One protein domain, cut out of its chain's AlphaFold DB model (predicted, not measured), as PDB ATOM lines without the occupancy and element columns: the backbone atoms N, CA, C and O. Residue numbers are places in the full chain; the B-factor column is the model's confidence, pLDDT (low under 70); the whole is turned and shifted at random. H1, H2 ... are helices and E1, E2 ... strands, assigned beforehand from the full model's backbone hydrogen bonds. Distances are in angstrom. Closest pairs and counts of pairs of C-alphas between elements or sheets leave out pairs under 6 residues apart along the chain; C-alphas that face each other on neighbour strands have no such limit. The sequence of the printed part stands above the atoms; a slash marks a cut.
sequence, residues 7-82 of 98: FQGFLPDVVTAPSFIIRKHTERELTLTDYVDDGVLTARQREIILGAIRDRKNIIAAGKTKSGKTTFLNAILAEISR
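What this domain is: This is residues 7 to 82 of the 98 residues of the protein "Type IV secretion system protein VirB11" of Selenomonas ruminantium (UniProt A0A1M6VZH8). From residue 7, a two-stranded hairpin, E1 and E2, forms an arm at one end of a long rod, and residues 24 to 31 lead from it to a loose cluster of three helices at the other end. There H1 and H2 make a helical hairpin, and after the long loop of residues 55 to 68, H3 runs back to the far part of H2. The printed part has 76 residues, in the order E1, E2, H1, H2, H3; the sheet E1 - E2 is antiparallel and the class is mixed, helices and strands. It is extended, with a radius of gyration of the C-alphas of 18.5 A and spans of 57 by 25 by 24 A.

How they stand to each other: Look first at E1, residues 7 to 10, and E2, residues 19 to 23, an antiparallel hairpin at 163 degrees, with N 8 and O 21 within hydrogen-bond range at 2.9 A. Go on to H1, residues 32 to 37, and H2, residues 43 to 54: they touch, the closest C-alphas being those of Val 36 and Ala 43, 6.0 A apart, through residues 43 to 46 of H2 alone. They run opposite ways at a shallow tilt of 4 degrees. H2 and H3, residues 69 to 80, only just touch, with 3 pairs of C-alphas within 8 A, the closest those of Ile 53 and Ile 80 at 6.8 A; residues 50 to 53 and 79 to 80 alone take part. Their tilt is steep, 61 degrees, the same way. H1 and H3 are close but not clearly touching, with C-alphas of Leu 32 and Ala 75 nearest at 5.9 A. E1 is apart from H1, H2 and H3. In H1, H2 and H3 every O i to N i+4 pair is within hydrogen-bond range.

Where its parts are: Find C-alpha 7 at (198.314, 196.624, 146.827), where E1 begins; it measures 10.3 A, E2 13.6 A and H1 8.9 A. From C-alpha 43 at (197.058, 164.937, 170.230), H2 runs 16.7 A. H3 runs 16.5 A and ends at C-alpha 80, (211.942, 174.873, 166.363).

The domain as a whole: The C-alphas of Asp 13 and Asp 55, the two farthest apart, are 57.4 A apart. Residues 12 to 17 and 63 to 68 stand free. The printed part has no cut; the link from H2 to H3 is long. Look for pLDDT under 70 at residues 24 to 28 of this model.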
ATOM      1  N   PHE A   7     199.329 195.912 147.593       87.25
ATOM      2  CA  PHE A   7     198.314 196.624 146.827       87.25
ATOM      3  C   PHE A   7     198.588 196.442 145.337       87.25
ATOM      4  O   PHE A   7     199.724 196.607 144.896       87.25
ATOM      5  N   GLN A   8     197.549 196.119 144.574       87.50
ATOM      6  CA  GLN A   8     197.587 196.094 143.119       87.50
ATOM      7  C   GLN A   8     196.393 196.882 142.591       87.50
ATOM      8  O   GLN A   8     195.260 196.583 142.956       87.50
ATOM      9  N   GLY A   9     196.645 197.887 141.757       90.19
ATOM     10  CA  GLY A   9     195.615 198.717 141.135       90.19
ATOM     11  C   GLY A   9     195.661 198.611 139.615       90.19
ATOM     12  O   GLY A   9     196.732 198.416 139.041       90.19
ATOM     13  N   PHE A  10     194.504 198.760 138.979       91.75
ATOM     14  CA  PHE A  10     194.339 198.783 137.532       91.75
ATOM     15  C   PHE A  10     193.588 200.054 137.132       91.75
ATOM     16  O   PHE A  10     192.555 200.387 137.721       91.75
ATOM     17  N   LEU A  11     194.117 200.761 136.133       91.31
ATOM     18  CA  LEU A  11     193.525 201.971 135.567       91.31
ATOM     19  C   LEU A  11     192.803 201.660 134.243       91.31
ATOM     20  O   LEU A  11     193.089 200.628 133.620       91.31
ATOM     21  N   PRO A  12     191.871 202.535 133.813       79.94
ATOM     22  CA  PRO A  12     191.301 202.473 132.469       79.94
ATOM     23  C   PRO A  12     192.415 202.375 131.415       79.94
ATOM     24  O   PRO A  12     193.450 203.005 131.598       79.94
ATOM     25  N   ASP A  13     192.185 201.542 130.393       79.44
ATOM     26  CA  ASP A  13     193.106 201.002 129.358       79.44
ATOM     27  C   ASP A  13     193.420 199.505 129.534       79.44
ATOM     28  O   ASP A  13     193.682 198.806 128.557       79.44
ATOM     29  N   VAL A  14     193.303 198.977 130.758       81.88
ATOM     30  CA  VAL A  14     193.441 197.531 131.054       81.88
ATOM     31  C   VAL A  14     192.159 196.946 131.664       81.88
ATOM     32  O   VAL A  14     191.914 195.744 131.580       81.88
ATOM     33  N   VAL A  15     191.312 197.793 132.260       85.44
ATOM     34  CA  VAL A  15     190.054 197.425 132.932       85.44
ATOM     35  C   VAL A  15     188.934 198.418 132.602       85.44
ATOM     36  O   VAL A  15     189.193 199.591 132.342       85.44
ATOM     37  N   THR A  16     187.677 197.965 132.637       90.62
ATOM     38  CA  THR A  16     186.485 198.760 132.266       90.62
ATOM     39  C   THR A  16     186.207 199.938 133.205       90.62
ATOM     40  O   THR A  16     185.566 200.908 132.814       90.62
ATOM     41  N   ALA A  17     186.668 199.849 134.451       90.25
ATOM     42  CA  ALA A  17     186.604 200.893 135.467       90.25
ATOM     43  C   ALA A  17     187.779 200.702 136.443       90.25
ATOM     44  O   ALA A  17     188.291 199.581 136.541       90.25
ATOM     45  N   PRO A  18     188.208 201.747 137.182       91.25
ATOM     46  CA  PRO A  18     189.255 201.611 138.189       91.25
ATOM     47  C   PRO A  18     188.964 200.452 139.148       91.25
ATOM     48  O   PRO A  18     187.880 200.366 139.723       91.25
ATOM     49  N   SER A  19     189.932 199.552 139.317       91.75
ATOM     50  CA  SER A  19     189.796 198.386 140.196       91.75
ATOM     51  C   SER A  19     191.086 198.131 140.962       91.75
ATOM     52  O   SER A  19     192.168 198.543 140.541       91.75
ATOM     53  N   PHE A  20     190.984 197.478 142.118       90.31
ATOM     54  CA  PHE A  20     192.145 197.167 142.940       90.31
ATOM     55  C   PHE A  20     191.962 195.872 143.732       90.31
ATOM     56  O   PHE A  20     190.848 195.429 144.000       90.31
ATOM     57  N   ILE A  21     193.088 195.285 144.129       89.00
ATOM     58  CA  ILE A  21     193.190 194.121 145.003       89.00
ATOM     59  C   ILE A  21     194.112 194.500 146.161       89.00
ATOM     60  O   ILE A  21     195.237 194.959 145.953       89.00
ATOM     61  N   ILE A  22     193.652 194.261 147.388       84.81
ATOM     62  CA  ILE A  22     194.497 194.302 148.582       84.81
ATOM     63  C   ILE A  22     194.701 192.867 149.049       84.81
ATOM     64  O   ILE A  22     193.750 192.173 149.404       84.81
ATOM     65  N   ARG A  23     195.955 192.421 149.061       75.31
ATOM     66  CA  ARG A  23     196.348 191.154 149.679       75.31
ATOM     67  C   ARG A  23     196.870 191.458 151.072       75.31
ATOM     68  O   ARG A  23     198.001 191.925 151.223       75.31
ATOM     69  N   LYS A  24     196.023 191.218 152.068       66.75
ATOM     70  CA  LYS A  24     196.397 191.334 153.475       66.75
ATOM     71  C   LYS A  24     197.352 190.196 153.846       66.75
ATOM     72  O   LYS A  24     197.113 189.055 153.458       66.75
ATOM     73  N   HIS A  25     198.423 190.520 154.563       59.25
ATOM     74  CA  HIS A  25     199.216 189.511 155.258       59.25
ATOM     75  C   HIS A  25     198.414 189.054 156.476       59.25
ATOM     76  O   HIS A  25     197.983 189.876 157.284       59.25
ATOM     77  N   THR A  26     198.113 187.762 156.560       54.97
ATOM     78  CA  THR A  26     197.420 187.216 157.727       54.97
ATOM     79  C   THR A  26     198.463 186.945 158.801       54.97
ATOM     80  O   THR A  26     199.208 185.982 158.694       54.97
ATOM     81  N   GLU A  27     198.475 187.776 159.839       58.47
ATOM     82  CA  GLU A  27     199.370 187.708 161.012       58.47
ATOM     83  C   GLU A  27     199.051 186.558 161.984       58.47
ATOM     84  O   GLU A  27     199.552 186.527 163.105       58.47
ATOM     85  N   ARG A  28     198.163 185.625 161.623       60.28
ATOM     86  CA  ARG A  28     197.785 184.555 162.547       60.28
ATOM     87  C   ARG A  28     198.748 183.385 162.393       60.28
ATOM     88  O   ARG A  28     198.550 182.523 161.539       60.28
ATOM     89  N   GLU A  29     199.777 183.374 163.230       71.75
ATOM     90  CA  GLU A  29     200.618 182.200 163.439       71.75
ATOM     91  C   GLU A  29     199.772 181.099 164.092       71.75
ATOM     92  O   GLU A  29     199.358 181.219 165.244       71.75
ATOM     93  N   LEU A  30     199.451 180.048 163.333       87.88
ATOM     94  CA  LEU A  30     198.805 178.856 163.879       87.88
ATOM     95  C   LEU A  30     199.856 178.002 164.587       87.88
ATOM     96  O   LEU A  30     200.885 177.671 164.003       87.88
ATOM     97  N   THR A  31     199.585 177.616 165.828       93.25
ATOM     98  CA  THR A  31     200.419 176.700 166.611       93.25
ATOM     99  C   THR A  31     199.992 175.252 166.388       93.25
ATOM    100  O   THR A  31     198.853 174.976 166.016       93.25
ATOM    101  N   LEU A  32     200.865 174.279 166.685       94.94
ATOM    102  CA  LEU A  32     200.475 172.860 166.645       94.94
ATOM    103  C   LEU A  32     199.333 172.520 167.618       94.94
ATOM    104  O   LEU A  32     198.648 171.521 167.410       94.94
ATOM    105  N   THR A  33     199.138 173.317 168.673       95.06
ATOM    106  CA  THR A  33     197.998 173.174 169.587       95.06
ATOM    107  C   THR A  33     196.701 173.605 168.905       95.06
ATOM    108  O   THR A  33     195.741 172.845 168.959       95.06
ATOM    109  N   ASP A  34     196.701 174.718 168.161       95.44
ATOM    110  CA  ASP A  34     195.521 175.159 167.396       95.44
ATOM    111  C   ASP A  34     195.070 174.079 166.399       95.44
ATOM    112  O   ASP A  34     193.886 173.798 166.270       95.44
ATOM    113  N   TYR A  35     196.013 173.384 165.751       95.38
ATOM    114  CA  TYR A  35     195.693 172.254 164.868       95.38
ATOM    115  C   TYR A  35     195.009 171.083 165.592       95.38
ATOM    116  O   TYR A  35     194.242 170.351 164.962       95.38
ATOM    117  N   VAL A  36     195.309 170.862 166.876       97.50
ATOM    118  CA  VAL A  36     194.643 169.832 167.686       97.50
ATOM    119  C   VAL A  36     193.255 170.299 168.108       97.50
ATOM    120  O   VAL A  36     192.302 169.532 167.982       97.50
ATOM    121  N   ASP A  37     193.138 171.549 168.546       96.94
ATOM    122  CA  ASP A  37     191.874 172.145 168.983       96.94
ATOM    123  C   ASP A  37     190.862 172.237 167.825       96.94
ATOM    124  O   ASP A  37     189.682 171.932 168.004       96.94
ATOM    125  N   ASP A  38     191.338 172.532 166.611       95.19
ATOM    126  CA  ASP A  38     190.545 172.544 165.373       95.19
ATOM    127  C   ASP A  38     190.263 171.129 164.815       95.19
ATOM    128  O   ASP A  38     189.596 170.973 163.789       95.19
ATOM    129  N   GLY A  39     190.783 170.072 165.453       95.62
ATOM    130  CA  GLY A  39     190.575 168.676 165.053       95.62
ATOM    131  C   GLY A  39     191.295 168.255 163.766       95.62
ATOM    132  O   GLY A  39     191.032 167.172 163.237       95.62
ATOM    133  N   VAL A  40     192.209 169.080 163.252       95.12
ATOM    134  CA  VAL A  40     193.030 168.771 162.070       95.12
ATOM    135  C   VAL A  40     194.112 167.741 162.412       95.12
ATOM    136  O   VAL A  40     194.427 166.870 161.599       95.12
ATOM    137  N   LEU A  41     194.669 167.827 163.622       97.00
ATOM    138  CA  LEU A  41     195.580 166.844 164.194       97.00
ATOM    139  C   LEU A  41     194.963 166.189 165.425       97.00
ATOM    140  O   LEU A  41     194.257 166.800 166.215       97.00
ATOM    141  N   THR A  42     195.319 164.933 165.653       98.19
ATOM    142  CA  THR A  42     195.144 164.305 166.965       98.19
ATOM    143  C   THR A  42     196.269 164.734 167.909       98.19
ATOM    144  O   THR A  42     197.399 164.980 167.472       98.19
ATOM    145  N   ALA A  43     196.017 164.708 169.221       97.94
ATOM    146  CA  ALA A  43     197.058 164.937 170.230       97.94
ATOM    147  C   ALA A  43     198.276 164.012 170.029       97.94
ATOM    148  O   ALA A  43     199.420 164.441 170.138       97.94
ATOM    149  N   ARG A  44     198.045 162.753 169.626       98.12
ATOM    150  CA  ARG A  44     199.120 161.802 169.305       98.12
ATOM    151  C   ARG A  44     199.979 162.259 168.123       98.12
ATOM    152  O   ARG A  44     201.194 162.106 168.173       98.12
ATOM    153  N   GLN A  45     199.375 162.782 167.055       97.94
ATOM    154  CA  GLN A  45     200.129 163.285 165.901       97.94
ATOM    155  C   GLN A  45     200.978 164.499 166.276       97.94
ATOM    156  O   GLN A  45     202.133 164.568 165.859       97.94
ATOM    157  N   ARG A  46     200.453 165.404 167.113       97.62
ATOM    158  CA  ARG A  46     201.231 166.516 167.677       97.62
ATOM    159  C   ARG A  46     202.463 166.016 168.433       97.62
ATOM    160  O   ARG A  46     203.561 166.479 168.149       97.62
ATOM    161  N   GLU A  47     202.314 165.037 169.324       97.94
ATOM    162  CA  GLU A  47     203.458 164.496 170.077       97.94
ATOM    163  C   GLU A  47     204.506 163.827 169.175       97.94
ATOM    164  O   GLU A  47     205.704 163.972 169.409       97.94
ATOM    165  N   ILE A  48     204.084 163.148 168.103       97.94
ATOM    166  CA  ILE A  48     205.007 162.582 167.104       97.94
ATOM    167  C   ILE A  48     205.815 163.689 166.415       97.94
ATOM    168  O   ILE A  48     207.024 163.543 166.244       97.94
ATOM    169  N   ILE A  49     205.170 164.799 166.042       97.19
ATOM    170  CA  ILE A  49     205.841 165.947 165.416       97.19
ATOM    171  C   ILE A  49     206.831 166.586 166.397       97.19
ATOM    172  O   ILE A  49     207.982 166.814 166.033       97.19
ATOM    173  N   LEU A  50     206.425 166.817 167.650       95.94
ATOM    174  CA  LEU A  50     207.303 167.376 168.684       95.94
ATOM    175  C   LEU A  50     208.509 166.468 168.967       95.94
ATOM    176  O   LEU A  50     209.628 166.959 169.113       95.94
ATOM    177  N   GLY A  51     208.308 165.148 169.004       96.75
ATOM    178  CA  GLY A  51     209.398 164.176 169.101       96.75
ATOM    179  C   GLY A  51     210.348 164.252 167.904       96.75
ATOM    180  O   GLY A  51     211.557 164.333 168.084       96.75
ATOM    181  N   ALA A  52     209.809 164.318 166.683       96.38
ATOM    182  CA  ALA A  52     210.605 164.448 165.465       96.38
ATOM    183  C   ALA A  52     211.447 165.737 165.435       96.38
ATOM    184  O   ALA A  52     212.592 165.690 164.984       96.38
ATOM    185  N   ILE A  53     210.917 166.857 165.942       94.00
ATOM    186  CA  ILE A  53     211.657 168.121 166.097       94.00
ATOM    187  C   ILE A  53     212.822 167.943 167.078       94.00
ATOM    188  O   ILE A  53     213.966 168.225 166.724       94.00
ATOM    189  N   ARG A  54     212.551 167.422 168.282       93.00
ATOM    190  CA  ARG A  54     213.571 167.191 169.325       93.00
ATOM    191  C   ARG A  54     214.683 166.256 168.847       93.00
ATOM    192  O   ARG A  54     215.855 166.509 169.102       93.00
ATOM    193  N   ASP A  55     214.315 165.224 168.092       94.94
ATOM    194  CA  ASP A  55     215.239 164.246 167.514       94.94
ATOM    195  C   ASP A  55     215.885 164.718 166.197       94.94
ATOM    196  O   ASP A  55     216.571 163.933 165.529       94.94
ATOM    197  N   ARG A  56     215.647 165.976 165.792       91.75
ATOM    198  CA  ARG A  56     216.170 166.611 164.571       91.75
ATOM    199  C   ARG A  56     215.943 165.773 163.311       91.75
ATOM    200  O   ARG A  56     216.827 165.611 162.469       91.75
ATOM    201  N   LYS A  57     214.752 165.189 163.188       95.00
ATOM    202  CA  LYS A  57     214.348 164.432 162.001       95.00
ATOM    203  C   LYS A  57     213.998 165.380 160.858       95.00
ATOM    204  O   LYS A  57     213.499 166.481 161.062       95.00
ATOM    205  N   ASN A  58     214.190 164.898 159.635       93.38
ATOM    206  CA  ASN A  58     213.714 165.597 158.446       93.38
ATOM    207  C   ASN A  58     212.184 165.504 158.368       93.38
ATOM    208  O   ASN A  58     211.631 164.403 158.415       93.38
ATOM    209  N   ILE A  59     211.512 166.646 158.207       93.19
ATOM    210  CA  ILE A  59     210.054 166.737 158.073       93.19
ATOM    211  C   ILE A  59     209.721 167.330 156.704       93.19
ATOM    212  O   ILE A  59     210.269 168.357 156.314       93.19
ATOM    213  N   ILE A  60     208.807 166.689 155.973       93.94
ATOM    214  CA  ILE A  60     208.324 167.154 154.667       93.94
ATOM    215  C   ILE A  60     206.806 167.300 154.738       93.94
ATOM    216  O   ILE A  60     206.099 166.331 155.008       93.94
ATOM    217  N   ALA A  61     206.294 168.498 154.448       90.56
ATOM    218  CA  ALA A  61     204.864 168.726 154.261       90.56
ATOM    219  C   ALA A  61     204.493 168.556 152.780       90.56
ATOM    220  O   ALA A  61     204.974 169.294 151.920       90.56
ATOM    221  N   ALA A  62     203.607 167.607 152.475       91.62
ATOM    222  CA  ALA A  62     203.152 167.300 151.119       91.62
ATOM    223  C   ALA A  62     201.628 167.466 150.979       91.62
ATOM    224  O   ALA A  62     200.886 167.379 151.953       91.62
ATOM    225  N   GLY A  63     201.151 167.745 149.762       90.19
ATOM    226  CA  GLY A  63     199.739 168.054 149.500       90.19
ATOM    227  C   GLY A  63     199.524 169.003 148.320       90.19
ATOM    228  O   GLY A  63     200.477 169.549 147.756       90.19
ATOM    229  N   LYS A  64     198.260 169.231 147.949       89.50
ATOM    230  CA  LYS A  64     197.863 170.078 146.806       89.50
ATOM    231  C   LYS A  64     198.208 171.561 147.024       89.50
ATOM    232  O   LYS A  64     198.452 172.013 148.144       89.50
ATOM    233  N   THR A  65     198.241 172.353 145.957       84.06
ATOM    234  CA  THR A  65     198.373 173.817 146.062       84.06
ATOM    235  C   THR A  65     197.234 174.383 146.915       84.06
ATOM    236  O   THR A  65     196.100 173.922 146.803       84.06
ATOM    237  N   LYS A  66     197.536 175.360 147.784       81.25
ATOM    238  CA  LYS A  66     196.596 175.963 148.755       81.25
ATOM    239  C   LYS A  66     196.044 175.021 149.843       81.25
ATOM    240  O   LYS A  66     195.104 175.393 150.528       81.25
ATOM    241  N   SER A  67     196.643 173.849 150.074       85.56
ATOM    242  CA  SER A  67     196.217 172.932 151.150       85.56
ATOM    243  C   SER A  67     196.766 173.271 152.548       85.56
ATOM    244  O   SER A  67     196.775 172.402 153.411       85.56
ATOM    245  N   GLY A  68     197.311 174.474 152.765       86.44
ATOM    246  CA  GLY A  68     197.841 174.895 154.073       86.44
ATOM    247  C   GLY A  68     199.247 174.394 154.437       86.44
ATOM    248  O   GLY A  68     199.646 174.524 155.586       86.44
ATOM    249  N   LYS A  69     200.023 173.847 153.488       90.81
ATOM    250  CA  LYS A  69     201.377 173.309 153.765       90.81
ATOM    251  C   LYS A  69     202.333 174.339 154.367       90.81
ATOM    252  O   LYS A  69     203.003 174.031 155.340       90.81
ATOM    253  N   THR A  70     202.394 175.536 153.784       86.94
ATOM    254  CA  THR A  70     203.262 176.620 154.267       86.94
ATOM    255  C   THR A  70     202.866 177.026 155.681       86.94
ATOM    256  O   THR A  70     203.710 177.086 156.561       86.94
ATOM    257  N   THR A  71     201.565 177.176 155.934       89.19
ATOM    258  CA  THR A  71     201.036 177.475 157.269       89.19
ATOM    259  C   THR A  71     201.398 176.394 158.289       89.19
ATOM    260  O   THR A  71     201.823 176.711 159.394       89.19
ATOM    261  N   PHE A  72     201.311 175.120 157.902       91.94
ATOM    262  CA  PHE A  72     201.688 174.007 158.769       91.94
ATOM    263  C   PHE A  72     203.201 173.951 159.040       91.94
ATOM    264  O   PHE A  72     203.614 173.720 160.173       91.94
ATOM    265  N   LEU A  73     204.038 174.197 158.027       91.44
ATOM    266  CA  LEU A  73     205.489 174.291 158.217       91.44
ATOM    267  C   LEU A  73     205.866 175.471 159.116       91.44
ATOM    268  O   LEU A  73     206.751 175.311 159.946       91.44
ATOM    269  N   ASN A  74     205.164 176.601 159.028       89.38
ATOM    270  CA  ASN A  74     205.384 177.736 159.925       89.38
ATOM    271  C   ASN A  74     205.070 177.377 161.385       89.38
ATOM    272  O   ASN A  74     205.845 177.726 162.268       89.38
ATOM    273  N   ALA A  75     204.012 176.600 161.641       92.12
ATOM    274  CA  ALA A  75     203.710 176.086 162.981       92.12
ATOM    275  C   ALA A  75     204.843 175.205 163.544       92.12
ATOM    276  O   ALA A  75     205.163 175.265 164.728       92.12
ATOM    277  N   ILE A  76     205.465 174.390 162.687       92.81
ATOM    278  CA  ILE A  76     206.619 173.554 163.049       92.81
ATOM    279  C   ILE A  76     207.861 174.417 163.291       92.81
ATOM    280  O   ILE A  76     208.562 174.216 164.280       92.81
ATOM    281  N   LEU A  77     208.128 175.388 162.413       89.56
ATOM    282  CA  LEU A  77     209.244 176.324 162.552       89.56
ATOM    283  C   LEU A  77     209.132 177.149 163.838       89.56
ATOM    284  O   LEU A  77     210.151 177.377 164.481       89.56
ATOM    285  N   ALA A  78     207.919 177.521 164.251       88.94
ATOM    286  CA  ALA A  78     207.666 178.213 165.513       88.94
ATOM    287  C   ALA A  78     207.969 177.354 166.756       88.94
ATOM    288  O   ALA A  78     208.296 177.886 167.812       88.94
ATOM    289  N   GLU A  79     207.876 176.024 166.660       90.81
ATOM    290  CA  GLU A  79     208.337 175.131 167.731       90.81
ATOM    291  C   GLU A  79     209.861 174.945 167.702       90.81
ATOM    292  O   GLU A  79     210.485 174.872 168.758       90.81
ATOM    293  N   ILE A  80     210.477 174.923 166.513       89.50
ATOM    294  CA  ILE A  80     211.942 174.873 166.363       89.50
ATOM    295  C   ILE A  80     212.585 176.179 166.851       89.50
ATOM    296  O   ILE A  80     213.629 176.142 167.479       89.50
ATOM    297  N   SER A  81     211.969 177.343 166.635       85.19
ATOM    298  CA  SER A  81     212.532 178.631 167.073       85.19
ATOM    299  C   SER A  81     212.606 178.794 168.596       85.19
ATOM    300  O   SER A  81     213.252 179.720 169.081       85.19
ATOM    301  N   ARG A  82     211.961 177.901 169.359       85.44
ATOM    302  CA  ARG A  82     212.058 177.835 170.824       85.44
ATOM    303  C   ARG A  82     213.298 177.086 171.318       85.44
ATOM    304  O   ARG A  82     213.567 177.126 172.518       85.44
TER     305      ARG A  82